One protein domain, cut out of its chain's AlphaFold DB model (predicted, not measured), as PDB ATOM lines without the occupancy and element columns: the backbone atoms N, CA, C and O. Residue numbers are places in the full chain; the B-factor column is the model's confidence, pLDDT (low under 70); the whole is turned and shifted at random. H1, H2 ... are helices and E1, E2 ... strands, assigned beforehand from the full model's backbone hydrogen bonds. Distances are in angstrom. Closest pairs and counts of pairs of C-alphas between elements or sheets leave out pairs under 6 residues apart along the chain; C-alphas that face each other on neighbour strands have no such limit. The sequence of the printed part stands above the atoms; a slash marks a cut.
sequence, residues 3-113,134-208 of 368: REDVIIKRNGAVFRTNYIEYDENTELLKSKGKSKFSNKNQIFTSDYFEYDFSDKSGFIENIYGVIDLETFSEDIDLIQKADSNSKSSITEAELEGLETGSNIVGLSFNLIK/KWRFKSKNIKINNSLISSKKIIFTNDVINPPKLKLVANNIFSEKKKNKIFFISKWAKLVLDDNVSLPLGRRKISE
ATOM      1  N   ARG A   3      17.235  55.995 -22.487       78.50
ATOM      2  CA  ARG A   3      16.982  57.124 -21.583       78.50
ATOM      3  C   ARG A   3      15.475  57.319 -21.447       78.50
ATOM      4  O   ARG A   3      14.772  57.062 -22.414       78.50
ATOM      5  N   GLU A   4      15.058  57.818 -20.286       74.12
ATOM      6  CA  GLU A   4      13.672  58.167 -19.934       74.12
ATOM      7  C   GLU A   4      12.741  56.944 -19.804       74.12
ATOM      8  O   GLU A   4      12.347  56.329 -20.785       74.12
ATOM      9  N   ASP A   5      12.406  56.594 -18.555       80.31
ATOM     10  CA  ASP A   5      11.472  55.518 -18.165       80.31
ATOM     11  C   ASP A   5      11.716  54.150 -18.840       80.31
ATOM     12  O   ASP A   5      10.866  53.562 -19.511       80.31
ATOM     13  N   VAL A   6      12.919  53.608 -18.644       87.12
ATOM     14  CA  VAL A   6      13.314  52.301 -19.176       87.12
ATOM     15  C   VAL A   6      12.746  51.184 -18.303       87.12
ATOM     16  O   VAL A   6      13.008  51.134 -17.101       87.12
ATOM     17  N   ILE A   7      12.038  50.230 -18.919       89.12
ATOM     18  CA  ILE A   7      11.488  49.043 -18.250       89.12
ATOM     19  C   ILE A   7      12.100  47.773 -18.841       89.12
ATOM     20  O   ILE A   7      11.921  47.468 -20.017       89.12
ATOM     21  N   ILE A   8      12.749  46.978 -17.995       88.62
ATOM     22  CA  ILE A   8      13.309  45.670 -18.345       88.62
ATOM     23  C   ILE A   8      12.511  44.592 -17.630       88.62
ATOM     24  O   ILE A   8      12.277  44.677 -16.424       88.62
ATOM     25  N   LYS A   9      12.090  43.568 -18.376       88.19
ATOM     26  CA  LYS A   9      11.337  42.430 -17.844       88.19
ATOM     27  C   LYS A   9      12.061  41.129 -18.156       88.19
ATOM     28  O   LYS A   9      12.424  40.888 -19.303       88.19
ATOM     29  N   ARG A  10      12.231  40.272 -17.149       82.44
ATOM     30  CA  ARG A  10      12.805  38.928 -17.315       82.44
ATOM     31  C   ARG A  10      12.243  37.980 -16.264       82.44
ATOM     32  O   ARG A  10      12.394  38.238 -15.079       82.44
ATOM     33  N   ASN A  11      11.619  36.880 -16.693       81.06
ATOM     34  CA  ASN A  11      11.119  35.815 -15.807       81.06
ATOM     35  C   ASN A  11      10.264  36.326 -14.626       81.06
ATOM     36  O   ASN A  11      10.404  35.861 -13.500       81.06
ATOM     37  N   GLY A  12       9.396  37.313 -14.878       79.31
ATOM     38  CA  GLY A  12       8.543  37.934 -13.855       79.31
ATOM     39  C   GLY A  12       9.207  39.057 -13.047       79.31
ATOM     40  O   GLY A  12       8.495  39.859 -12.445       79.31
ATOM     41  N   ALA A  13      10.536  39.189 -13.100       87.44
ATOM     42  CA  ALA A  13      11.240  40.337 -12.546       87.44
ATOM     43  C   ALA A  13      11.058  41.569 -13.441       87.44
ATOM     44  O   ALA A  13      11.125  41.479 -14.672       87.44
ATOM     45  N   VAL A  14      10.860  42.724 -12.812       92.12
ATOM     46  CA  VAL A  14      10.730  44.029 -13.459       92.12
ATOM     47  C   VAL A  14      11.772  44.968 -12.870       92.12
ATOM     48  O   VAL A  14      11.852  45.132 -11.655       92.12
ATOM     49  N   PHE A  15      12.553  45.604 -13.735       92.12
ATOM     50  CA  PHE A  15      13.504  46.646 -13.375       92.12
ATOM     51  C   PHE A  15      13.149  47.926 -14.131       92.12
ATOM     52  O   PHE A  15      13.103  47.922 -15.360       92.12
ATOM     53  N   ARG A  16      12.857  49.001 -13.399       93.38
ATOM     54  CA  ARG A  16      12.549  50.330 -13.940       93.38
ATOM     55  C   ARG A  16      13.673  51.296 -13.599       93.38
ATOM     56  O   ARG A  16      14.126  51.295 -12.456       93.38
ATOM     57  N   THR A  17      14.115  52.109 -14.549       93.12
ATOM     58  CA  THR A  17      15.179  53.098 -14.323       93.12
ATOM     59  C   THR A  17      15.086  54.268 -15.295       93.12
ATOM     60  O   THR A  17      14.563  54.139 -16.397       93.12
ATOM     61  N   ASN A  18      15.641  55.414 -14.909       87.88
ATOM     62  CA  ASN A  18      15.707  56.596 -15.765       87.88
ATOM     63  C   ASN A  18      16.735  56.449 -16.894       87.88
ATOM     64  O   ASN A  18      16.600  57.080 -17.943       87.88
ATOM     65  N   TYR A  19      17.787  55.664 -16.668       92.31
ATOM     66  CA  TYR A  19      18.895  55.521 -17.602       92.31
ATOM     67  C   TYR A  19      19.499  54.130 -17.508       92.31
ATOM     68  O   TYR A  19      19.834  53.673 -16.410       92.31
ATOM     69  N   ILE A  20      19.712  53.503 -18.666       93.38
ATOM     70  CA  ILE A  20      20.487  52.274 -18.753       93.38
ATOM     71  C   ILE A  20      21.445  52.266 -19.944       93.38
ATOM     72  O   ILE A  20      21.154  52.750 -21.043       93.38
ATOM     73  N   GLU A  21      22.598  51.664 -19.721       93.44
ATOM     74  CA  GLU A  21      23.669  51.485 -20.683       93.44
ATOM     75  C   GLU A  21      24.095  50.020 -20.652       93.44
ATOM     76  O   GLU A  21      24.325  49.470 -19.579       93.44
ATOM     77  N   TYR A  22      24.147  49.394 -21.824       93.00
ATOM     78  CA  TYR A  22      24.646  48.039 -22.002       93.00
ATOM     79  C   TYR A  22      25.722  48.081 -23.078       93.00
ATOM     80  O   TYR A  22      25.472  48.627 -24.157       93.00
ATOM     81  N   ASP A  23      26.894  47.554 -22.755       92.25
ATOM     82  CA  ASP A  23      28.009  47.382 -23.677       92.25
ATOM     83  C   ASP A  23      28.092  45.900 -24.061       92.25
ATOM     84  O   ASP A  23      28.279  45.044 -23.201       92.25
ATOM     85  N   GLU A  24      27.908  45.595 -25.347       89.62
ATOM     86  CA  GLU A  24      27.877  44.218 -25.857       89.62
ATOM     87  C   GLU A  24      29.255  43.543 -25.869       89.62
ATOM     88  O   GLU A  24      29.323  42.324 -25.770       89.62
ATOM     89  N   ASN A  25      30.346  44.311 -25.964       91.25
ATOM     90  CA  ASN A  25      31.703  43.759 -26.027       91.25
ATOM     91  C   ASN A  25      32.206  43.348 -24.643       91.25
ATOM     92  O   ASN A  25      32.940  42.374 -24.509       91.25
ATOM     93  N   THR A  26      31.841  44.131 -23.628       90.62
ATOM     94  CA  THR A  26      32.215  43.883 -22.226       90.62
ATOM     95  C   THR A  26      31.111  43.191 -21.432       90.62
ATOM     96  O   THR A  26      31.315  42.865 -20.271       90.62
ATOM     97  N   GLU A  27      29.934  42.996 -22.033       93.19
ATOM     98  CA  GLU A  27      28.718  42.514 -21.373       93.19
ATOM     99  C   GLU A  27      28.399  43.277 -20.069       93.19
ATOM    100  O   GLU A  27      27.926  42.711 -19.078       93.19
ATOM    101  N   LEU A  28      28.667  44.585 -20.057       94.44
ATOM    102  CA  LEU A  28      28.544  45.430 -18.874       94.44
ATOM    103  C   LEU A  28      27.240  46.224 -18.907       94.44
ATOM    104  O   LEU A  28      27.002  47.030 -19.806       94.44
ATOM    105  N   LEU A  29      26.405  46.037 -17.885       93.75
ATOM    106  CA  LEU A  29      25.150  46.753 -17.689       93.75
ATOM    107  C   LEU A  29      25.285  47.791 -16.579       93.75
ATOM    108  O   LEU A  29      25.598  47.452 -15.440       93.75
ATOM    109  N   LYS A  30      24.970  49.047 -16.885       95.44
ATOM    110  CA  LYS A  30      24.960  50.162 -15.932       95.44
ATOM    111  C   LYS A  30      23.601  50.832 -15.917       95.44
ATOM    112  O   LYS A  30      23.050  51.161 -16.960       95.44
ATOM    113  N   SER A  31      23.092  51.105 -14.725       94.12
ATOM    114  CA  SER A  31      21.888  51.893 -14.498       94.12
ATOM    115  C   SER A  31      22.220  53.074 -13.597       94.12
ATOM    116  O   SER A  31      22.782  52.889 -12.517       94.12
ATOM    117  N   LYS A  32      21.848  54.283 -14.029       92.38
ATOM    118  CA  LYS A  32      22.115  55.537 -13.308       92.38
ATOM    119  C   LYS A  32      20.808  56.231 -12.937       92.38
ATOM    120  O   LYS A  32      19.910  56.359 -13.765       92.38
ATOM    121  N   GLY A  33      20.746  56.744 -11.713       89.00
ATOM    122  CA  GLY A  33      19.566  57.408 -11.176       89.00
ATOM    123  C   GLY A  33      18.634  56.439 -10.452       89.00
ATOM    124  O   GLY A  33      18.924  55.250 -10.306       89.00
ATOM    125  N   LYS A  34      17.506  56.972  -9.974       90.50
ATOM    126  CA  LYS A  34      16.530  56.193  -9.209       90.50
ATOM    127  C   LYS A  34      16.040  55.018 -10.048       90.50
ATOM    128  O   LYS A  34      15.413  55.191 -11.086       90.50
ATOM    129  N   SER A  35      16.321  53.826  -9.558       93.25
ATOM    130  CA  SER A  35      15.892  52.568 -10.147       93.25
ATOM    131  C   SER A  35      15.016  51.818  -9.160       93.25
ATOM    132  O   SER A  35      15.174  51.964  -7.947       93.25
ATOM    133  N   LYS A  36      14.074  51.032  -9.676       94.25
ATOM    134  CA  LYS A  36      13.167  50.186  -8.901       94.25
ATOM    135  C   LYS A  36      13.204  48.778  -9.472       94.25
ATOM    136  O   LYS A  36      12.878  48.565 -10.635       94.25
ATOM    137  N   PHE A  37      13.568  47.820  -8.638       92.69
ATOM    138  CA  PHE A  37      13.470  46.400  -8.921       92.69
ATOM    139  C   PHE A  37      12.283  45.807  -8.172       92.69
ATOM    140  O   PHE A  37      12.064  46.107  -6.996       92.69
ATOM    141  N   SER A  38      11.560  44.915  -8.832       90.88
ATOM    142  CA  SER A  38      10.548  44.071  -8.212       90.88
ATOM    143  C   SER A  38      10.604  42.670  -8.803       90.88
ATOM    144  O   SER A  38      10.492  42.518 -10.019       90.88
ATOM    145  N   ASN A  39      10.718  41.653  -7.954       88.94
ATOM    146  CA  ASN A  39      10.503  40.264  -8.338       88.94
ATOM    147  C   ASN A  39       9.757  39.523  -7.229       88.94
ATOM    148  O   ASN A  39      10.294  39.380  -6.131       88.94
ATOM    149  N   LYS A  40       8.535  39.061  -7.521       86.88
ATOM    150  CA  LYS A  40       7.638  38.412  -6.549       86.88
ATOM    151  C   LYS A  40       7.551  39.223  -5.243       86.88
ATOM    152  O   LYS A  40       6.989  40.318  -5.257       86.88
ATOM    153  N   ASN A  41       8.146  38.734  -4.148       84.62
ATOM    154  CA  ASN A  41       8.095  39.372  -2.830       84.62
ATOM    155  C   ASN A  41       9.292  40.286  -2.518       84.62
ATOM    156  O   ASN A  41       9.370  40.850  -1.426       84.62
ATOM    157  N   GLN A  42      10.225  40.440  -3.458       87.88
ATOM    158  CA  GLN A  42      11.430  41.248  -3.297       87.88
ATOM    159  C   GLN A  42      11.258  42.570  -4.036       87.88
ATOM    160  O   GLN A  42      11.068  42.582  -5.253       87.88
ATOM    161  N   ILE A  43      11.351  43.690  -3.320       91.50
ATOM    162  CA  ILE A  43      11.266  45.029  -3.913       91.50
ATOM    163  C   ILE A  43      12.410  45.869  -3.382       91.50
ATOM    164  O   ILE A  43      12.599  45.966  -2.175       91.50
ATOM    165  N   PHE A  44      13.141  46.546  -4.257       94.31
ATOM    166  CA  PHE A  44      14.115  47.532  -3.815       94.31
ATOM    167  C   PHE A  44      14.268  48.676  -4.798       94.31
ATOM    168  O   PHE A  44      13.899  48.597  -5.966       94.31
ATOM    169  N   THR A  45      14.829  49.754  -4.283       95.62
ATOM    170  CA  THR A  45      15.215  50.950  -5.012       95.62
ATOM    171  C   THR A  45      16.701  51.195  -4.828       95.62
ATOM    172  O   THR A  45      17.253  50.819  -3.790       95.62
ATOM    173  N   SER A  46      17.344  51.796  -5.821       96.69
ATOM    174  CA  SER A  46      18.773  52.124  -5.795       96.69
ATOM    175  C   SER A  46      19.087  53.338  -6.660       96.69
ATOM    176  O   SER A  46      18.358  53.621  -7.609       96.69
ATOM    177  N   ASP A  47      20.192  54.018  -6.359       96.44
ATOM    178  CA  ASP A  47      20.651  55.184  -7.132       96.44
ATOM    179  C   ASP A  47      21.594  54.795  -8.279       96.44
ATOM    180  O   ASP A  47      21.730  55.522  -9.267       96.44
ATOM    181  N   TYR A  48      22.274  53.658  -8.135       96.31
ATOM    182  CA  TYR A  48      23.191  53.126  -9.130       96.31
ATOM    183  C   TYR A  48      23.242  51.604  -9.050       96.31
ATOM    184  O   TYR A  48      23.216  51.025  -7.959       96.31
ATOM    185  N   PHE A  49      23.334  50.968 -10.209       94.75
ATOM    186  CA  PHE A  49      23.536  49.533 -10.346       94.75
ATOM    187  C   PHE A  49      24.509  49.279 -11.493       94.75
ATOM    188  O   PHE A  49      24.358  49.854 -12.570       94.75
ATOM    189  N   GLU A  50      25.469  48.395 -11.265       95.25
ATOM    190  CA  GLU A  50      26.403  47.921 -12.278       95.25
ATOM    191  C   GLU A  50      26.541  46.408 -12.177       95.25
ATOM    192  O   GLU A  50      26.658  45.869 -11.071       95.25
ATOM    193  N   TYR A  51      26.513  45.732 -13.320       94.69
ATOM    194  CA  TYR A  51      26.668  44.290 -13.394       94.69
ATOM    195  C   TYR A  51      27.339  43.868 -14.692       94.69
ATOM    196  O   TYR A  51      26.876  44.204 -15.779       94.69
ATOM    197  N   ASP A  52      28.405  43.104 -14.539       94.38
ATOM    198  CA  ASP A  52      29.148  42.440 -15.593       94.38
ATOM    199  C   ASP A  52      28.620  41.005 -15.728       94.38
ATOM    200  O   ASP A  52      28.661  40.217 -14.769       94.38
ATOM    201  N   PHE A  53      28.057  40.668 -16.892       90.94
ATOM    202  CA  PHE A  53      27.508  39.331 -17.126       90.94
ATOM    203  C   PHE A  53      28.587  38.267 -17.359       90.94
ATOM    204  O   PHE A  53      28.349  37.112 -16.981       90.94
ATOM    205  N   SER A  54      29.756  38.649 -17.877       91.88
ATOM    206  CA  SER A  54      30.900  37.764 -18.099       91.88
ATOM    207  C   SER A  54      31.515  37.324 -16.767       91.88
ATOM    208  O   SER A  54      31.607  36.126 -16.481       91.88
ATOM    209  N   ASP A  55      31.813  38.283 -15.889       91.94
ATOM    210  CA  ASP A  55      32.387  38.035 -14.559       91.94
ATOM    211  C   ASP A  55      31.336  37.640 -13.509       91.94
ATOM    212  O   ASP A  55      31.667  37.233 -12.388       91.94
ATOM    213  N   LYS A  56      30.045  37.761 -13.848       92.81
ATOM    214  CA  LYS A  56      28.901  37.557 -12.939       92.81
ATOM    215  C   LYS A  56      29.047  38.369 -11.655       92.81
ATOM    216  O   LYS A  56      28.744  37.889 -10.553       92.81
ATOM    217  N   SER A  57      29.556  39.586 -11.779       95.50
ATOM    218  CA  SER A  57      29.917  40.429 -10.649       95.50
ATOM    219  C   SER A  57      29.401  41.846 -10.838       95.50
ATOM    220  O   SER A  57      29.094  42.272 -11.944       95.50
ATOM    221  N   GLY A  58      29.226  42.572  -9.742       96.19
ATOM    222  CA  GLY A  58      28.655  43.907  -9.816       96.19
ATOM    223  C   GLY A  58      28.444  44.536  -8.455       96.19
ATOM    224  O   GLY A  58      28.879  44.011  -7.423       96.19
ATOM    225  N   PHE A  59      27.749  45.663  -8.431       96.69
ATOM    226  CA  PHE A  59      27.358  46.309  -7.191       96.69
ATOM    227  C   PHE A  59      26.125  47.195  -7.349       96.69
ATOM    228  O   PHE A  59      25.781  47.660  -8.431       96.69
ATOM    229  N   ILE A  60      25.466  47.432  -6.217       96.94
ATOM    230  CA  ILE A  60      24.312  48.316  -6.084       96.94
ATOM    231  C   ILE A  60      24.635  49.375  -5.040       96.94
ATOM    232  O   ILE A  60      25.089  49.030  -3.944       96.94
ATOM    233  N   GLU A  61      24.369  50.642  -5.341       97.81
ATOM    234  CA  GLU A  61      24.588  51.758  -4.420       97.81
ATOM    235  C   GLU A  61      23.284  52.367  -3.911       97.81
ATOM    236  O   GLU A  61      22.273  52.421  -4.613       97.81
ATOM    237  N   ASN A  62      23.332  52.828  -2.657       97.00
ATOM    238  CA  ASN A  62      22.229  53.464  -1.935       97.00
ATOM    239  C   ASN A  62      20.917  52.678  -2.039       97.00
ATOM    240  O   ASN A  62      19.851  53.222  -2.311       97.00
ATOM    241  N   ILE A  63      21.008  51.372  -1.803       96.19
ATOM    242  CA  ILE A  63      19.874  50.467  -1.916       96.19
ATOM    243  C   ILE A  63      18.980  50.528  -0.674       96.19
ATOM    244  O   ILE A  63      19.451  50.461   0.470       96.19
ATOM    245  N   TYR A  64      17.675  50.614  -0.909       94.50
ATOM    246  CA  TYR A  64      16.624  50.538   0.099       94.50
ATOM    247  C   TYR A  64      15.446  49.728  -0.432       94.50
ATOM    248  O   TYR A  64      15.012  49.943  -1.562       94.50
ATOM    249  N   GLY A  65      14.902  48.819   0.368       92.00
ATOM    250  CA  GLY A  65      13.819  47.966  -0.099       92.00
ATOM    251  C   GLY A  65      13.177  47.113   0.974       92.00
ATOM    252  O   GLY A  65      13.506  47.219   2.154       92.00
ATOM    253  N   VAL A  66      12.269  46.253   0.528       89.06
ATOM    254  CA  VAL A  66      11.630  45.196   1.299       89.06
ATOM    255  C   VAL A  66      12.152  43.850   0.803       89.06
ATOM    256  O   VAL A  66      12.135  43.569  -0.394       89.06
ATOM    257  N   ILE A  67      12.620  43.033   1.740       86.81
ATOM    258  CA  ILE A  67      13.067  41.663   1.506       86.81
ATOM    259  C   ILE A  67      12.134  40.701   2.239       86.81
ATOM    260  O   ILE A  67      11.898  40.860   3.440       86.81
ATOM    261  N   ASP A  68      11.616  39.703   1.531       84.31
ATOM    262  CA  ASP A  68      10.990  38.540   2.153       84.31
ATOM    263  C   ASP A  68      12.049  37.451   2.296       84.31
ATOM    264  O   ASP A  68      12.500  36.861   1.313       84.31
ATOM    265  N   LEU A  69      12.490  37.225   3.533       77.19
ATOM    266  CA  LEU A  69      13.557  36.274   3.815       77.19
ATOM    267  C   LEU A  69      13.143  34.824   3.588       77.19
ATOM    268  O   LEU A  69      14.049  34.006   3.511       77.19
ATOM    269  N   GLU A  70      11.847  34.495   3.545       76.69
ATOM    270  CA  GLU A  70      11.344  33.124   3.407       76.69
ATOM    271  C   GLU A  70      11.366  32.651   1.951       76.69
ATOM    272  O   GLU A  70      11.718  31.502   1.689       76.69
ATOM    273  N   THR A  71      11.063  33.552   1.016       78.12
ATOM    274  CA  THR A  71      11.048  33.273  -0.428       78.12
ATOM    275  C   THR A  71      12.309  33.762  -1.146       78.12
ATOM    276  O   THR A  71      12.464  33.533  -2.342       78.12
ATOM    277  N   PHE A  72      13.254  34.398  -0.439       82.31
ATOM    278  CA  PHE A  72      14.413  35.061  -1.050       82.31
ATOM    279  C   PHE A  72      15.206  34.181  -2.029       82.31
ATOM    280  O   PHE A  72      15.521  34.639  -3.126       82.31
ATOM    281  N   SER A  73      15.551  32.934  -1.667       80.25
ATOM    282  CA  SER A  73      16.361  32.095  -2.570       80.25
ATOM    283  C   SER A  73      15.615  31.711  -3.846       80.25
ATOM    284  O   SER A  73      16.253  31.551  -4.883       80.25
ATOM    285  N   GLU A  74      14.291  31.564  -3.776       80.50
ATOM    286  CA  GLU A  74      13.431  31.232  -4.919       80.50
ATOM    287  C   GLU A  74      13.135  32.464  -5.784       80.50
ATOM    288  O   GLU A  74      12.989  32.359  -7.001       80.50
ATOM    289  N   ASP A  75      13.056  33.640  -5.165       80.00
ATOM    290  CA  ASP A  75      12.756  34.894  -5.850       80.00
ATOM    291  C   ASP A  75      13.989  35.493  -6.537       80.00
ATOM    292  O   ASP A  75      13.856  36.220  -7.512       80.00
ATOM    293  N   ILE A  76      15.202  35.227  -6.054       78.25
ATOM    294  CA  ILE A  76      16.429  35.767  -6.663       78.25
ATOM    295  C   ILE A  76      17.004  34.852  -7.749       78.25
ATOM    296  O   ILE A  76      17.806  35.303  -8.571       78.25
ATOM    297  N   ASP A  77      16.586  33.587  -7.817       71.81
ATOM    298  CA  ASP A  77      17.009  32.682  -8.887       71.81
ATOM    299  C   ASP A  77      16.266  32.982 -10.201       71.81
ATOM    300  O   ASP A  77      15.240  32.390 -10.530       71.81
ATOM    301  N   LEU A  78      16.817  33.917 -10.978       61.38
ATOM    302  CA  LEU A  78      16.270  34.342 -12.268       61.38
ATOM    303  C   LEU A  78      16.435  33.298 -13.388       61.38
ATOM    304  O   LEU A  78      16.035  33.573 -14.519       61.38
ATOM    305  N   ILE A  79      17.044  32.134 -13.125       58.62
ATOM    306  CA  ILE A  79      17.279  31.083 -14.130       58.62
ATOM    307  C   ILE A  79      16.111  30.083 -14.175       58.62
ATOM    308  O   ILE A  79      15.851  29.487 -15.222       58.62
ATOM    309  N   GLN A  80      15.367  29.917 -13.078       54.47
ATOM    310  CA  GLN A  80      14.250  28.971 -13.021       54.47
ATOM    311  C   GLN A  80      13.004  29.539 -13.723       54.47
ATOM    312  O   GLN A  80      12.621  30.691 -13.514       54.47
ATOM    313  N   LYS A  81      12.367  28.730 -14.585       43.66
ATOM    314  CA  LYS A  81      11.077  29.074 -15.205       43.66
ATOM    315  C   LYS A  81      10.031  29.269 -14.105       43.66
ATOM    316  O   LYS A  81       9.971  28.488 -13.163       43.66
ATOM    317  N   ALA A  82       9.220  30.314 -14.242       42.56
ATOM    318  CA  ALA A  82       8.137  30.600 -13.314       42.56
ATOM    319  C   ALA A  82       7.123  29.443 -13.302       42.56
ATOM    320  O   ALA A  82       6.463  29.199 -14.311       42.56
ATOM    321  N   ASP A  83       6.976  28.763 -12.163       42.53
ATOM    322  CA  ASP A  83       5.790  27.951 -11.902       42.53
ATOM    323  C   ASP A  83       4.575  28.883 -11.795       42.53
ATOM    324  O   ASP A  83       4.577  29.879 -11.066       42.53
ATOM    325  N   SER A  84       3.519  28.555 -12.535       38.41
ATOM    326  CA  SER A  84       2.300  29.348 -12.743       38.41
ATOM    327  C   SER A  84       1.392  29.503 -11.509       38.41
ATOM    328  O   SER A  84       0.275  29.991 -11.636       38.41
ATOM    329  N   ASN A  85       1.864  29.151 -10.308       40.72
ATOM    330  CA  ASN A  85       1.082  29.142  -9.065       40.72
ATOM    331  C   ASN A  85       1.691  30.003  -7.936       40.72
ATOM    332  O   ASN A  85       1.678  29.610  -6.769       40.72
ATOM    333  N   SER A  86       2.212  31.196  -8.245       39.50
ATOM    334  CA  SER A  86       2.679  32.127  -7.200       39.50
ATOM    335  C   SER A  86       1.571  33.089  -6.744       39.50
ATOM    336  O   SER A  86       0.985  33.833  -7.526       39.50
ATOM    337  N   LYS A  87       1.257  33.030  -5.443       42.69
ATOM    338  CA  LYS A  87       0.322  33.921  -4.742       42.69
ATOM    339  C   LYS A  87       0.899  35.342  -4.623       42.69
ATOM    340  O   LYS A  87       2.050  35.493  -4.237       42.69
ATOM    341  N   SER A  88       0.034  36.326  -4.899       39.44
ATOM    342  CA  SER A  88       0.094  37.777  -4.613       39.44
ATOM    343  C   SER A  88       1.410  38.520  -4.894       39.44
ATOM    344  O   SER A  88       2.323  38.519  -4.073       39.44
ATOM    345  N   SER A  89       1.441  39.264  -6.002       44.22
ATOM    346  CA  SER A  89       2.407  40.337  -6.264       44.22
ATOM    347  C   SER A  89       2.146  41.544  -5.358       44.22
ATOM    348  O   SER A  89       1.006  41.991  -5.247       44.22
ATOM    349  N   ILE A  90       3.197  42.094  -4.750       45.50
ATOM    350  CA  ILE A  90       3.108  43.255  -3.852       45.50
ATOM    351  C   ILE A  90       2.819  44.529  -4.665       45.50
ATOM    352  O   ILE A  90       3.531  44.821  -5.629       45.50
ATOM    353  N   THR A  91       1.797  45.301  -4.279       47.97
ATOM    354  CA  THR A  91       1.454  46.596  -4.908       47.97
ATOM    355  C   THR A  91       2.056  47.791  -4.159       47.97
ATOM    356  O   THR A  91       2.488  47.691  -3.016       47.97
ATOM    357  N   GLU A  92       2.113  48.949  -4.822       41.44
ATOM    358  CA  GLU A  92       2.740  50.188  -4.328       41.44
ATOM    359  C   GLU A  92       2.117  50.710  -3.016       41.44
ATOM    360  O   GLU A  92       2.824  51.284  -2.196       41.44
ATOM    361  N   ALA A  93       0.837  50.408  -2.769       39.66
ATOM    362  CA  ALA A  93       0.121  50.727  -1.530       39.66
ATOM    363  C   ALA A  93       0.522  49.839  -0.328       39.66
ATOM    364  O   ALA A  93       0.372  50.242   0.821       39.66
ATOM    365  N   GLU A  94       1.088  48.649  -0.562       41.69
ATOM    366  CA  GLU A  94       1.519  47.729   0.505       41.69
ATOM    367  C   GLU A  94       2.887  48.100   1.107       41.69
ATOM    368  O   GLU A  94       3.286  47.535   2.125       41.69
ATOM    369  N   LEU A  95       3.616  49.058   0.515       44.47
ATOM    370  CA  LEU A  95       4.842  49.631   1.095       44.47
ATOM    371  C   LEU A  95       4.564  50.500   2.331       44.47
ATOM    372  O   LEU A  95       5.459  50.661   3.164       44.47
ATOM    373  N   GLU A  96       3.346  51.031   2.457       39.31
ATOM    374  CA  GLU A  96       2.933  51.911   3.559       39.31
ATOM    375  C   GLU A  96       2.108  51.186   4.637       39.31
ATOM    376  O   GLU A  96       1.979  51.687   5.752       39.31
ATOM    377  N   GLY A  97       1.623  49.972   4.353       40.59
ATOM    378  CA  GLY A  97       0.777  49.181   5.249       40.59
ATOM    379  C   GLY A  97       1.250  47.736   5.391       40.59
ATOM    380  O   GLY A  97       0.604  46.817   4.897       40.59
ATOM    381  N   LEU A  98       2.381  47.513   6.067       38.72
ATOM    382  CA  LEU A  98       2.812  46.161   6.440       38.72
ATOM    383  C   LEU A  98       2.312  45.826   7.849       38.72
ATOM    384  O   LEU A  98       2.875  46.276   8.845       38.72
ATOM    385  N   GLU A  99       1.252  45.019   7.921       35.97
ATOM    386  CA  GLU A  99       0.750  44.459   9.177       35.97
ATOM    387  C   GLU A  99       1.724  43.443   9.795       35.97
ATOM    388  O   GLU A  99       2.437  42.693   9.123       35.97
ATOM    389  N   THR A 100       1.729  43.437  11.127       43.22
ATOM    390  CA  THR A 100       2.643  42.731  12.026       43.22
ATOM    391  C   THR A 100       2.696  41.215  11.818       43.22
ATOM    392  O   THR A 100       1.671  40.537  11.824       43.22
ATOM    393  N   GLY A 101       3.917  40.670  11.770       38.41
ATOM    394  CA  GLY A 101       4.158  39.234  11.626       38.41
ATOM    395  C   GLY A 101       5.541  38.779  12.104       38.41
ATOM    396  O   GLY A 101       6.419  38.459  11.314       38.41
ATOM    397  N   SER A 102       5.692  38.653  13.427       43.09
ATOM    398  CA  SER A 102       6.753  37.934  14.160       43.09
ATOM    399  C   SER A 102       8.073  38.653  14.517       43.09
ATOM    400  O   SER A 102       8.689  39.363  13.729       43.09
ATOM    401  N   ASN A 103       8.520  38.427  15.762       42.16
ATOM    402  CA  ASN A 103       9.759  38.948  16.354       42.16
ATOM    403  C   ASN A 103      10.997  38.322  15.706       42.16
ATOM    404  O   ASN A 103      11.414  37.224  16.086       42.16
ATOM    405  N   ILE A 104      11.634  39.034  14.776       42.41
ATOM    406  CA  ILE A 104      12.806  38.502  14.073       42.41
ATOM    407  C   ILE A 104      14.151  38.886  14.717       42.41
ATOM    408  O   ILE A 104      15.201  38.400  14.323       42.41
ATOM    409  N   VAL A 105      14.170  39.668  15.795       44.41
ATOM    410  CA  VAL A 105      15.396  39.803  16.613       44.41
ATOM    411  C   VAL A 105      15.579  38.586  17.534       44.41
ATOM    412  O   VAL A 105      16.604  38.425  18.191       44.41
ATOM    413  N   GLY A 106      14.568  37.712  17.613       40.94
ATOM    414  CA  GLY A 106      14.524  36.612  18.575       40.94
ATOM    415  C   GLY A 106      14.393  37.072  20.023       40.94
ATOM    416  O   GLY A 106      14.389  36.235  20.922       40.94
ATOM    417  N   LEU A 107      14.265  38.379  20.271       40.34
ATOM    418  CA  LEU A 107      13.966  38.899  21.595       40.34
ATOM    419  C   LEU A 107      12.512  38.553  21.940       40.34
ATOM    420  O   LEU A 107      11.568  38.995  21.296       40.34
ATOM    421  N   SER A 108      12.360  37.684  22.925       40.25
ATOM    422  CA  SER A 108      11.110  37.155  23.493       40.25
ATOM    423  C   SER A 108      11.158  37.129  25.033       40.25
ATOM    424  O   SER A 108      11.659  36.197  25.649       40.25
ATOM    425  N   PHE A 109      10.690  38.180  25.691       41.69
ATOM    426  CA  PHE A 109      10.804  38.306  27.145       41.69
ATOM    427  C   PHE A 109       9.755  37.436  27.858       41.69
ATOM    428  O   PHE A 109       8.618  37.861  27.995       41.69
ATOM    429  N   ASN A 110      10.124  36.232  28.310       36.03
ATOM    430  CA  ASN A 110       9.259  35.376  29.133       36.03
ATOM    431  C   ASN A 110       9.961  34.992  30.441       36.03
ATOM    432  O   ASN A 110      11.064  34.447  30.404       36.03
ATOM    433  N   LEU A 111       9.301  35.214  31.583       35.75
ATOM    434  CA  LEU A 111       9.625  34.570  32.861       35.75
ATOM    435  C   LEU A 111       9.175  33.109  32.799       35.75
ATOM    436  O   LEU A 111       7.982  32.832  32.882       35.75
ATOM    437  N   ILE A 112      10.114  32.169  32.659       36.97
ATOM    438  CA  ILE A 112       9.819  30.752  32.889       36.97
ATOM    439  C   ILE A 112      10.230  30.427  34.321       36.97
ATOM    440  O   ILE A 112      11.415  30.379  34.650       36.97
ATOM    441  N   LYS A 113       9.220  30.222  35.164       36.19
ATOM    442  CA  LYS A 113       9.342  29.827  36.566       36.19
ATOM    443  C   LYS A 113       9.265  28.297  36.667       36.19
ATOM    444  O   LYS A 113       8.355  27.791  37.296       36.19
ATOM    445  N   LYS A 134       8.435  39.974   5.997       75.88
ATOM    446  CA  LYS A 134       8.939  41.122   5.228       75.88
ATOM    447  C   LYS A 134       9.763  42.049   6.120       75.88
ATOM    448  O   LYS A 134       9.303  42.485   7.173       75.88
ATOM    449  N   TRP A 135      10.971  42.389   5.683       82.25
ATOM    450  CA  TRP A 135      11.831  43.364   6.353       82.25
ATOM    451  C   TRP A 135      12.170  44.504   5.424       82.25
ATOM    452  O   TRP A 135      12.553  44.285   4.278       82.25
ATOM    453  N   ARG A 136      12.162  45.720   5.955       89.38
ATOM    454  CA  ARG A 136      12.810  46.847   5.300       89.38
ATOM    455  C   ARG A 136      14.311  46.742   5.521       89.38
ATOM    456  O   ARG A 136      14.769  46.444   6.629       89.38
ATOM    457  N   PHE A 137      15.089  47.006   4.485       92.62
ATOM    458  CA  PHE A 137      16.538  47.049   4.578       92.62
ATOM    459  C   PHE A 137      17.105  48.286   3.889       92.62
ATOM    460  O   PHE A 137      16.516  48.823   2.955       92.62
ATOM    461  N   LYS A 138      18.272  48.732   4.357       95.25
ATOM    462  CA  LYS A 138      19.046  49.817   3.747       95.25
ATOM    463  C   LYS A 138      20.534  49.495   3.764       95.25
ATOM    464  O   LYS A 138      21.064  49.070   4.794       95.25
ATOM    465  N   SER A 139      21.223  49.755   2.656       97.56
ATOM    466  CA  SER A 139      22.678  49.623   2.532       97.56
ATOM    467  C   SER A 139      23.250  50.724   1.645       97.56
ATOM    468  O   SER A 139      22.622  51.136   0.677       97.56
ATOM    469  N   LYS A 140      24.466  51.186   1.950       97.94
ATOM    470  CA  LYS A 140      25.178  52.136   1.079       97.94
ATOM    471  C   LYS A 140      25.700  51.456  -0.186       97.94
ATOM    472  O   LYS A 140      25.683  52.053  -1.249       97.94
ATOM    473  N   ASN A 141      26.191  50.228  -0.058       97.62
ATOM    474  CA  ASN A 141      26.750  49.471  -1.170       97.62
ATOM    475  C   ASN A 141      26.522  47.976  -0.918       97.62
ATOM    476  O   ASN A 141      26.718  47.504   0.207       97.62
ATOM    477  N   ILE A 142      26.067  47.248  -1.930       97.38
ATOM    478  CA  ILE A 142      26.002  45.787  -1.936       97.38
ATOM    479  C   ILE A 142      26.784  45.313  -3.148       97.38
ATOM    480  O   ILE A 142      26.407  45.624  -4.269       97.38
ATOM    481  N   LYS A 143      27.846  44.544  -2.925       97.50
ATOM    482  CA  LYS A 143      28.577  43.859  -3.989       97.50
ATOM    483  C   LYS A 143      27.899  42.541  -4.302       97.50
ATOM    484  O   LYS A 143      27.489  41.842  -3.376       97.50
ATOM    485  N   ILE A 144      27.851  42.194  -5.575       95.12
ATOM    486  CA  ILE A 144      27.309  40.948  -6.098       95.12
ATOM    487  C   ILE A 144      28.465  40.165  -6.717       95.12
ATOM    488  O   ILE A 144      29.299  40.733  -7.418       95.12
ATOM    489  N   ASN A 145      28.528  38.869  -6.440       93.88
ATOM    490  CA  ASN A 145      29.440  37.942  -7.096       93.88
ATOM    491  C   ASN A 145      28.755  36.576  -7.187       93.88
ATOM    492  O   ASN A 145      28.429  35.980  -6.160       93.88
ATOM    493  N   ASN A 146      28.500  36.109  -8.409       88.50
ATOM    494  CA  ASN A 146      27.870  34.824  -8.703       88.50
ATOM    495  C   ASN A 146      26.572  34.592  -7.894       88.50
ATOM    496  O   ASN A 146      26.415  33.587  -7.196       88.50
ATOM    497  N   SER A 147      25.669  35.580  -7.925       83.50
ATOM    498  CA  SER A 147      24.398  35.627  -7.169       83.50
ATOM    499  C   SER A 147      24.522  35.649  -5.636       83.50
ATOM    500  O   SER A 147      23.512  35.635  -4.930       83.50
ATOM    501  N   LEU A 148      25.739  35.708  -5.093       91.38
ATOM    502  CA  LEU A 148      25.997  35.980  -3.683       91.38
ATOM    503  C   LEU A 148      26.237  37.471  -3.476       91.38
ATOM    504  O   LEU A 148      26.679  38.177  -4.380       91.38
ATOM    505  N   ILE A 149      25.956  37.948  -2.268       93.62
ATOM    506  CA  ILE A 149      26.085  39.354  -1.918       93.62
ATOM    507  C   ILE A 149      27.069  39.558  -0.778       93.62
ATOM    508  O   ILE A 149      27.206  38.718   0.112       93.62
ATOM    509  N   SER A 150      27.707  40.722  -0.754       97.00
ATOM    510  CA  SER A 150      28.444  41.200   0.410       97.00
ATOM    511  C   SER A 150      28.261  42.698   0.614       97.00
ATOM    512  O   SER A 150      28.075  43.462  -0.328       97.00
ATOM    513  N   SER A 151      28.284  43.138   1.869       97.75
ATOM    514  CA  SER A 151      28.178  44.552   2.230       97.75
ATOM    515  C   SER A 151      28.919  44.837   3.530       97.75
ATOM    516  O   SER A 151      28.927  44.032   4.465       97.75
ATOM    517  N   LYS A 152      29.505  46.035   3.626       97.94
ATOM    518  CA  LYS A 152      30.100  46.529   4.875       97.94
ATOM    519  C   LYS A 152      29.047  46.696   5.971       97.94
ATOM    520  O   LYS A 152      29.350  46.454   7.137       97.94
ATOM    521  N   LYS A 153      27.825  47.101   5.614       97.50
ATOM    522  CA  LYS A 153      26.754  47.400   6.569       97.50
ATOM    523  C   LYS A 153      25.387  47.320   5.900       97.50
ATOM    524  O   LYS A 153      25.146  48.031   4.930       97.50
ATOM    525  N   ILE A 154      24.483  46.542   6.486       95.94
ATOM    526  CA  ILE A 154      23.058  46.549   6.147       95.94
ATOM    527  C   ILE A 154      22.277  46.799   7.434       95.94
ATOM    528  O   ILE A 154      22.557  46.209   8.481       95.94
ATOM    529  N   ILE A 155      21.325  47.721   7.359       93.94
ATOM    530  CA  ILE A 155      20.381  48.005   8.435       93.94
ATOM    531  C   ILE A 155      19.074  47.329   8.058       93.94
ATOM    532  O   ILE A 155      18.545  47.619   6.991       93.94
ATOM    533  N   PHE A 156      18.570  46.463   8.927       90.00
ATOM    534  CA  PHE A 156      17.280  45.804   8.764       90.00
ATOM    535  C   PHE A 156      16.293  46.306   9.818       90.00
ATOM    536  O   PHE A 156      16.678  46.567  10.961       90.00
ATOM    537  N   THR A 157      15.021  46.416   9.457       86.56
ATOM    538  CA  THR A 157      13.936  46.725  10.390       86.56
ATOM    539  C   THR A 157      12.630  46.088   9.925       86.56
ATOM    540  O   THR A 157      12.342  46.030   8.733       86.56
ATOM    541  N   ASN A 158      11.848  45.598  10.875       78.31
ATOM    542  CA  ASN A 158      10.455  45.203  10.683       78.31
ATOM    543  C   ASN A 158       9.496  46.207  11.345       78.31
ATOM    544  O   ASN A 158       8.311  45.921  11.472       78.31
ATOM    545  N   ASP A 159      10.018  47.339  11.826       75.94
ATOM    546  CA  ASP A 159       9.208  48.407  12.394       75.94
ATOM    547  C   ASP A 159       8.281  48.953  11.304       75.94
ATOM    548  O   ASP A 159       8.692  49.056  10.144       75.94
ATOM    549  N   VAL A 160       7.053  49.297  11.666       72.19
ATOM    550  CA  VAL A 160       6.082  49.919  10.755       72.19
ATOM    551  C   VAL A 160       6.307  51.435  10.711       72.19
ATOM    552  O   VAL A 160       6.051  52.081   9.699       72.19
ATOM    553  N   ILE A 161       6.873  52.009  11.777       74.50
ATOM    554  CA  ILE A 161       7.065  53.451  11.933       74.50
ATOM    555  C   ILE A 161       8.300  53.918  11.146       74.50
ATOM    556  O   ILE A 161       9.305  53.207  11.010       74.50
ATOM    557  N   ASN A 162       8.228  55.132  10.597       79.62
ATOM    558  CA  ASN A 162       9.352  55.830   9.982       79.62
ATOM    559  C   ASN A 162       9.542  57.197  10.676       79.62
ATOM    560  O   ASN A 162       8.607  57.994  10.652       79.62
ATOM    561  N   PRO A 163      10.704  57.494  11.289       84.00
ATOM    562  CA  PRO A 163      11.901  56.659  11.367       84.00
ATOM    563  C   PRO A 163      11.686  55.394  12.220       84.00
ATOM    564  O   PRO A 163      10.912  55.421  13.176       84.00
ATOM    565  N   PRO A 164      12.368  54.281  11.894       86.12
ATOM    566  CA  PRO A 164      12.226  53.051  12.660       86.12
ATOM    567  C   PRO A 164      12.861  53.213  14.042       86.12
ATOM    568  O   PRO A 164      14.013  53.633  14.147       86.12
ATOM    569  N   LYS A 165      12.139  52.827  15.093       85.94
ATOM    570  CA  LYS A 165      12.613  52.796  16.481       85.94
ATOM    571  C   LYS A 165      13.396  51.525  16.787       85.94
ATOM    572  O   LYS A 165      14.242  51.534  17.674       85.94
ATOM    573  N   LEU A 166      13.175  50.436  16.051       85.00
ATOM    574  CA  LEU A 166      13.938  49.192  16.203       85.00
ATOM    575  C   LEU A 166      14.751  48.872  14.946       85.00
ATOM    576  O   LEU A 166      14.195  48.656  13.867       85.00
ATOM    577  N   LYS A 167      16.081  48.797  15.079       89.62
ATOM    578  CA  LYS A 167      16.998  48.547  13.952       89.62
ATOM    579  C   LYS A 167      17.980  47.425  14.278       89.62
ATOM    580  O   LYS A 167      18.706  47.486  15.269       89.62
ATOM    581  N   LEU A 168      18.082  46.433  13.399       89.19
ATOM    582  CA  LEU A 168      19.178  45.470  13.393       89.19
ATOM    583  C   LEU A 168      20.291  46.003  12.488       89.19
ATOM    584  O   LEU A 168      20.175  46.002  11.265       89.19
ATOM    585  N   VAL A 169      21.391  46.445  13.089       93.81
ATOM    586  CA  VAL A 169      22.565  46.921  12.357       93.81
ATOM    587  C   VAL A 169      23.549  45.772  12.225       93.81
ATOM    588  O   VAL A 169      24.227  45.414  13.190       93.81
ATOM    589  N   ALA A 170      23.637  45.205  11.029       93.56
ATOM    590  CA  ALA A 170      24.558  44.132  10.706       93.56
ATOM    591  C   ALA A 170      25.771  44.701   9.956       93.56
ATOM    592  O   ALA A 170      25.631  45.505   9.037       93.56
ATOM    593  N   ASN A 171      26.973  44.293  10.360       96.38
ATOM    594  CA  ASN A 171      28.234  44.732   9.764       96.38
ATOM    595  C   ASN A 171      28.980  43.541   9.167       96.38
ATOM    596  O   ASN A 171      28.874  42.417   9.677       96.38
ATOM    597  N   ASN A 172      29.748  43.814   8.110       97.12
ATOM    598  CA  ASN A 172      30.505  42.840   7.324       97.12
ATOM    599  C   ASN A 172      29.648  41.613   7.000       97.12
ATOM    600  O   ASN A 172      29.897  40.511   7.498       97.12
ATOM    601  N   ILE A 173      28.580  41.855   6.243       95.06
ATOM    602  CA  ILE A 173      27.640  40.827   5.816       95.06
ATOM    603  C   ILE A 173      28.130  40.209   4.519       95.06
ATOM    604  O   ILE A 173      28.605  40.910   3.629       95.06
ATOM    605  N   PHE A 174      27.966  38.903   4.411       95.31
ATOM    606  CA  PHE A 174      28.147  38.148   3.182       95.31
ATOM    607  C   PHE A 174      27.090  37.051   3.108       95.31
ATOM    608  O   PHE A 174      26.528  36.675   4.141       95.31
ATOM    609  N   SER A 175      26.799  36.554   1.912       92.38
ATOM    610  CA  SER A 175      25.915  35.409   1.740       92.38
ATOM    611  C   SER A 175      26.662  34.141   1.333       92.38
ATOM    612  O   SER A 175      27.697  34.185   0.675       92.38
ATOM    613  N   GLU A 176      26.130  32.995   1.753       90.69
ATOM    614  CA  GLU A 176      26.605  31.662   1.377       90.69
ATOM    615  C   GLU A 176      25.427  30.826   0.872       90.69
ATOM    616  O   GLU A 176      24.342  30.862   1.459       90.69
ATOM    617  N   LYS A 177      25.639  30.020  -0.175       86.88
ATOM    618  CA  LYS A 177      24.637  29.070  -0.678       86.88
ATOM    619  C   LYS A 177      24.911  27.672  -0.118       86.88
ATOM    620  O   LYS A 177      26.000  27.133  -0.281       86.88
ATOM    621  N   LYS A 178      23.918  27.047   0.524       85.00
ATOM    622  CA  LYS A 178      23.997  25.656   1.010       85.00
ATOM    623  C   LYS A 178      22.665  24.941   0.805       85.00
ATOM    624  O   LYS A 178      21.636  25.423   1.260       85.00
ATOM    625  N   LYS A 179      22.685  23.766   0.156       83.31
ATOM    626  CA  LYS A 179      21.477  22.977  -0.187       83.31
ATOM    627  C   LYS A 179      20.396  23.819  -0.895       83.31
ATOM    628  O   LYS A 179      19.240  23.802  -0.495       83.31
ATOM    629  N   ASN A 180      20.812  24.599  -1.893       78.81
ATOM    630  CA  ASN A 180      19.972  25.539  -2.645       78.81
ATOM    631  C   ASN A 180      19.307  26.672  -1.834       78.81
ATOM    632  O   ASN A 180      18.415  27.333  -2.342       78.81
ATOM    633  N   LYS A 181      19.763  26.930  -0.602       81.19
ATOM    634  CA  LYS A 181      19.306  28.050   0.232       81.19
ATOM    635  C   LYS A 181      20.417  29.063   0.441       81.19
ATOM    636  O   LYS A 181      21.568  28.670   0.658       81.19
ATOM    637  N   ILE A 182      20.068  30.341   0.414       84.19
ATOM    638  CA  ILE A 182      20.968  31.457   0.685       84.19
ATOM    639  C   ILE A 182      20.905  31.805   2.175       84.19
ATOM    640  O   ILE A 182      19.843  31.919   2.784       84.19
ATOM    641  N   PHE A 183      22.078  31.960   2.778       84.75
ATOM    642  CA  PHE A 183      22.247  32.348   4.169       84.75
ATOM    643  C   PHE A 183      22.973  33.682   4.233       84.75
ATOM    644  O   PHE A 183      24.086  33.769   3.727       84.75
ATOM    645  N   PHE A 184      22.410  34.689   4.904       87.25
ATOM    646  CA  PHE A 184      23.129  35.935   5.173       87.25
ATOM    647  C   PHE A 184      23.859  35.836   6.504       87.25
ATOM    648  O   PHE A 184      23.272  35.522   7.540       87.25
ATOM    649  N   ILE A 185      25.154  36.114   6.494       89.88
ATOM    650  CA  ILE A 185      26.019  35.991   7.657       89.88
ATOM    651  C   ILE A 185      26.628  37.354   7.936       89.88
ATOM    652  O   ILE A 185      27.428  37.864   7.162       89.88
ATOM    653  N   SER A 186      26.274  37.930   9.079       91.69
ATOM    654  CA  SER A 186      26.938  39.105   9.630       91.69
ATOM    655  C   SER A 186      28.054  38.682  10.575       91.69
ATOM    656  O   SER A 186      27.806  37.922  11.518       91.69
ATOM    657  N   LYS A 187      29.266  39.223  10.383       91.81
ATOM    658  CA  LYS A 187      30.360  39.042  11.354       91.81
ATOM    659  C   LYS A 187      30.042  39.711  12.694       91.81
ATOM    660  O   LYS A 187      30.350  39.144  13.740       91.81
ATOM    661  N   TRP A 188      29.388  40.874  12.670       91.19
ATOM    662  CA  TRP A 188      28.965  41.576  13.881       91.19
ATOM    663  C   TRP A 188      27.650  42.327  13.689       91.19
ATOM    664  O   TRP A 188      27.576  43.268  12.899       91.19
ATOM    665  N   ALA A 189      26.641  41.972  14.479       89.38
ATOM    666  CA  ALA A 189      25.371  42.671  14.528       89.38
ATOM    667  C   ALA A 189      25.134  43.312  15.899       89.38
ATOM    668  O   ALA A 189      25.570  42.796  16.932       89.38
ATOM    669  N   LYS A 190      24.393  44.415  15.906       89.31
ATOM    670  CA  LYS A 190      23.830  45.031  17.108       89.31
ATOM    671  C   LYS A 190      22.364  45.356  16.882       89.31
ATOM    672  O   LYS A 190      21.969  45.688  15.764       89.31
ATOM    673  N   LEU A 191      21.580  45.267  17.942       87.12
ATOM    674  CA  LEU A 191      20.246  45.838  17.966       87.12
ATOM    675  C   LEU A 191      20.342  47.272  18.464       87.12
ATOM    676  O   LEU A 191      21.084  47.524  19.408       87.12
ATOM    677  N   VAL A 192      19.612  48.183  17.842       89.31
ATOM    678  CA  VAL A 192      19.494  49.578  18.260       89.31
ATOM    679  C   VAL A 192      18.019  49.862  18.525       89.31
ATOM    680  O   VAL A 192      17.187  49.585  17.658       89.31
ATOM    681  N   LEU A 193      17.721  50.363  19.722       87.38
ATOM    682  CA  LEU A 193      16.391  50.751  20.175       87.38
ATOM    683  C   LEU A 193      16.363  52.264  20.406       87.38
ATOM    684  O   LEU A 193      17.178  52.786  21.169       87.38
ATOM    685  N   ASP A 194      15.431  52.926  19.728       86.31
ATOM    686  CA  ASP A 194      15.162  54.366  19.777       86.31
ATOM    687  C   ASP A 194      16.424  55.227  19.612       86.31
ATOM    688  O   ASP A 194      16.583  56.256  20.252       86.31
ATOM    689  N   ASP A 195      17.388  54.724  18.830       86.19
ATOM    690  CA  ASP A 195      18.736  55.279  18.622       86.19
ATOM    691  C   ASP A 195      19.586  55.540  19.889       86.19
ATOM    692  O   ASP A 195      20.759  55.897  19.773       86.19
ATOM    693  N   ASN A 196      19.063  55.232  21.078       87.19
ATOM    694  CA  ASN A 196      19.677  55.514  22.375       87.19
ATOM    695  C   ASN A 196      20.334  54.280  23.001       87.19
ATOM    696  O   ASN A 196      21.403  54.366  23.605       87.19
ATOM    697  N   VAL A 197      19.709  53.108  22.857       85.88
ATOM    698  CA  VAL A 197      20.174  51.868  23.492       85.88
ATOM    699  C   VAL A 197      20.666  50.905  22.427       85.88
ATOM    700  O   VAL A 197      19.961  50.616  21.459       85.88
ATOM    701  N   SER A 198      21.873  50.361  22.609       86.62
ATOM    702  CA  SER A 198      22.408  49.343  21.707       86.62
ATOM    703  C   SER A 198      22.793  48.058  22.427       86.62
ATOM    704  O   SER A 198      23.509  48.076  23.424       86.62
ATOM    705  N   LEU A 199      22.328  46.931  21.892       80.69
ATOM    706  CA  LEU A 199      22.607  45.600  22.414       80.69
ATOM    707  C   LEU A 199      23.519  44.845  21.435       80.69
ATOM    708  O   LEU A 199      23.100  44.564  20.304       80.69
ATOM    709  N   PRO A 200      24.755  44.487  21.822       84.12
ATOM    710  CA  PRO A 200      25.645  43.728  20.956       84.12
ATOM    711  C   PRO A 200      25.119  42.303  20.762       84.12
ATOM    712  O   PRO A 200      25.038  41.498  21.687       84.12
ATOM    713  N   LEU A 201      24.799  41.956  19.518       78.19
ATOM    714  CA  LEU A 201      24.308  40.632  19.147       78.19
ATOM    715  C   LEU A 201      25.428  39.731  18.600       78.19
ATOM    716  O   LEU A 201      25.236  38.517  18.511       78.19
ATOM    717  N   GLY A 202      26.591  40.294  18.253       81.62
ATOM    718  CA  GLY A 202      27.747  39.641  17.625       81.62
ATOM    719  C   GLY A 202      27.419  38.900  16.327       81.62
ATOM    720  O   GLY A 202      26.548  39.349  15.590       81.62
ATOM    721  N   ARG A 203      28.102  37.787  16.026       85.00
ATOM    722  CA  ARG A 203      27.895  37.051  14.764       85.00
ATOM    723  C   ARG A 203      26.460  36.530  14.635       85.00
ATOM    724  O   ARG A 203      25.976  35.798  15.510       85.00
ATOM    725  N   ARG A 204      25.804  36.861  13.519       79.69
ATOM    726  CA  ARG A 204      24.422  36.455  13.222       79.69
ATOM    727  C   ARG A 204      24.305  35.824  11.852       79.69
ATOM    728  O   ARG A 204      24.898  36.296  10.892       79.69
ATOM    729  N   LYS A 205      23.524  34.752  11.803       82.06
ATOM    730  CA  LYS A 205      23.119  34.066  10.588       82.06
ATOM    731  C   LYS A 205      21.620  34.297  10.430       82.06
ATOM    732  O   LYS A 205      20.876  34.042  11.370       82.06
ATOM    733  N   ILE A 206      21.219  34.835   9.288       76.50
ATOM    734  CA  ILE A 206      19.843  35.169   8.926       76.50
ATOM    735  C   ILE A 206      19.467  34.243   7.764       76.50
ATOM    736  O   ILE A 206      20.230  34.118   6.803       76.50
ATOM    737  N   SER A 207      18.340  33.540   7.880       71.19
ATOM    738  CA  SER A 207      17.902  32.531   6.910       71.19
ATOM    739  C   SER A 207      16.391  32.390   6.845       71.19
ATOM    740  O   SER A 207      15.714  32.721   7.812       71.19
ATOM    741  N   GLU A 208      15.908  31.786   5.757       64.94
ATOM    742  CA  GLU A 208      14.495  31.456   5.493       64.94
ATOM    743  C   GLU A 208      13.803  30.701   6.635       64.94
ATOM    744  O   GLU A 208      12.640  30.945   6.941       64.94
TER     745      GLU A 208
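Overview. This is residues 3 to 113 and 134 to 208 of the 368 residues of an uncharacterized protein of Flavobacteriaceae bacterium (UniProt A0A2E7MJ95). One long antiparallel sheet of ten strands is folded along its length into a twisted open trough, with E2 to E10 each bending sharply. The short helix H1 sits at the open side beside the strands, and the stretch after it swings out round one side of the trough through the small helix H2; residues 106 to 113 stick out as a tail. The printed part has 186 residues, with E1 to E5, H1, H2 and E6 to E10 along the chain and the sheet in the order E1 E2 E3 E4 E5 E6 E7 E8 E9 E10. The class is mostly strand; the whole is compact, with a radius of gyration of the C-alphas of 17.5 A, yet elongated, spanning 66 by 35 by 32 A.

Along the chain. The sheet's strands are E1, residues 3 to 10, from C-alpha 3 at (16.982, 57.124, -21.583); E2, 13 to 23; E3, 28 to 39; E4, 42 to 52; E5, 57 to 68; E6, 134 to 145; E7, 148 to 157; E8, 166 to 178; E9, 181 to 193; and E10, 197 to 206, ending at C-alpha 206 at (19.843, 35.169, 8.926). From first to last C-alpha E9 measures 30.4 A and E8 29.8 A. H1 is residues 72 to 76, with C-alpha 72 at (14.413, 35.061, -1.050), and H2 is residues 92 to 95.

Arrangement. From edge strand E1 to edge strand E10 the strands' lines turn by 130 degrees. E3 bends by 113 degrees at residue 33 and E9 by 78 degrees at residue 187. E1 to E5 form a meander, each strand the antiparallel neighbour of the one before, and E6 to E10 form another. E5 and E6 are antiparallel neighbours, one from each meander, with N 60 and O 142 within hydrogen-bond range at 2.8 A. In the hairpin of E1 and E2, N 6 and O 17 are 2.8 A apart; in that of E8 and E9, N 169 and O 190 are 2.8 A apart. H1 is on the sheet, at the sheet's level with a height of 2.5 A. Its closest C-alpha pair with E9 is Ser 73 and Ile 182, 5.7 A; with E3 it is Asn 39 and Asp 75, 6.3 A. H2 only grazes the sheet, with residues 92 to 95, and is apart from H1. The O i to N i+4 pair of H1 is within hydrogen-bond range; H2 is too short for one.

Size, cuts and confidence. The C-alphas of Asn 25 and Lys 113 are the farthest apart, 67.9 A. Residues 114 to 133 are not printed, and C-alphas 113 and 134 are 33.3 A apart across the cut. The link from H1 to H2 is long, with 15 residues. Mean pLDDT of the printed part is 79.7; residues 78 to 113 and residue 208 are under 70.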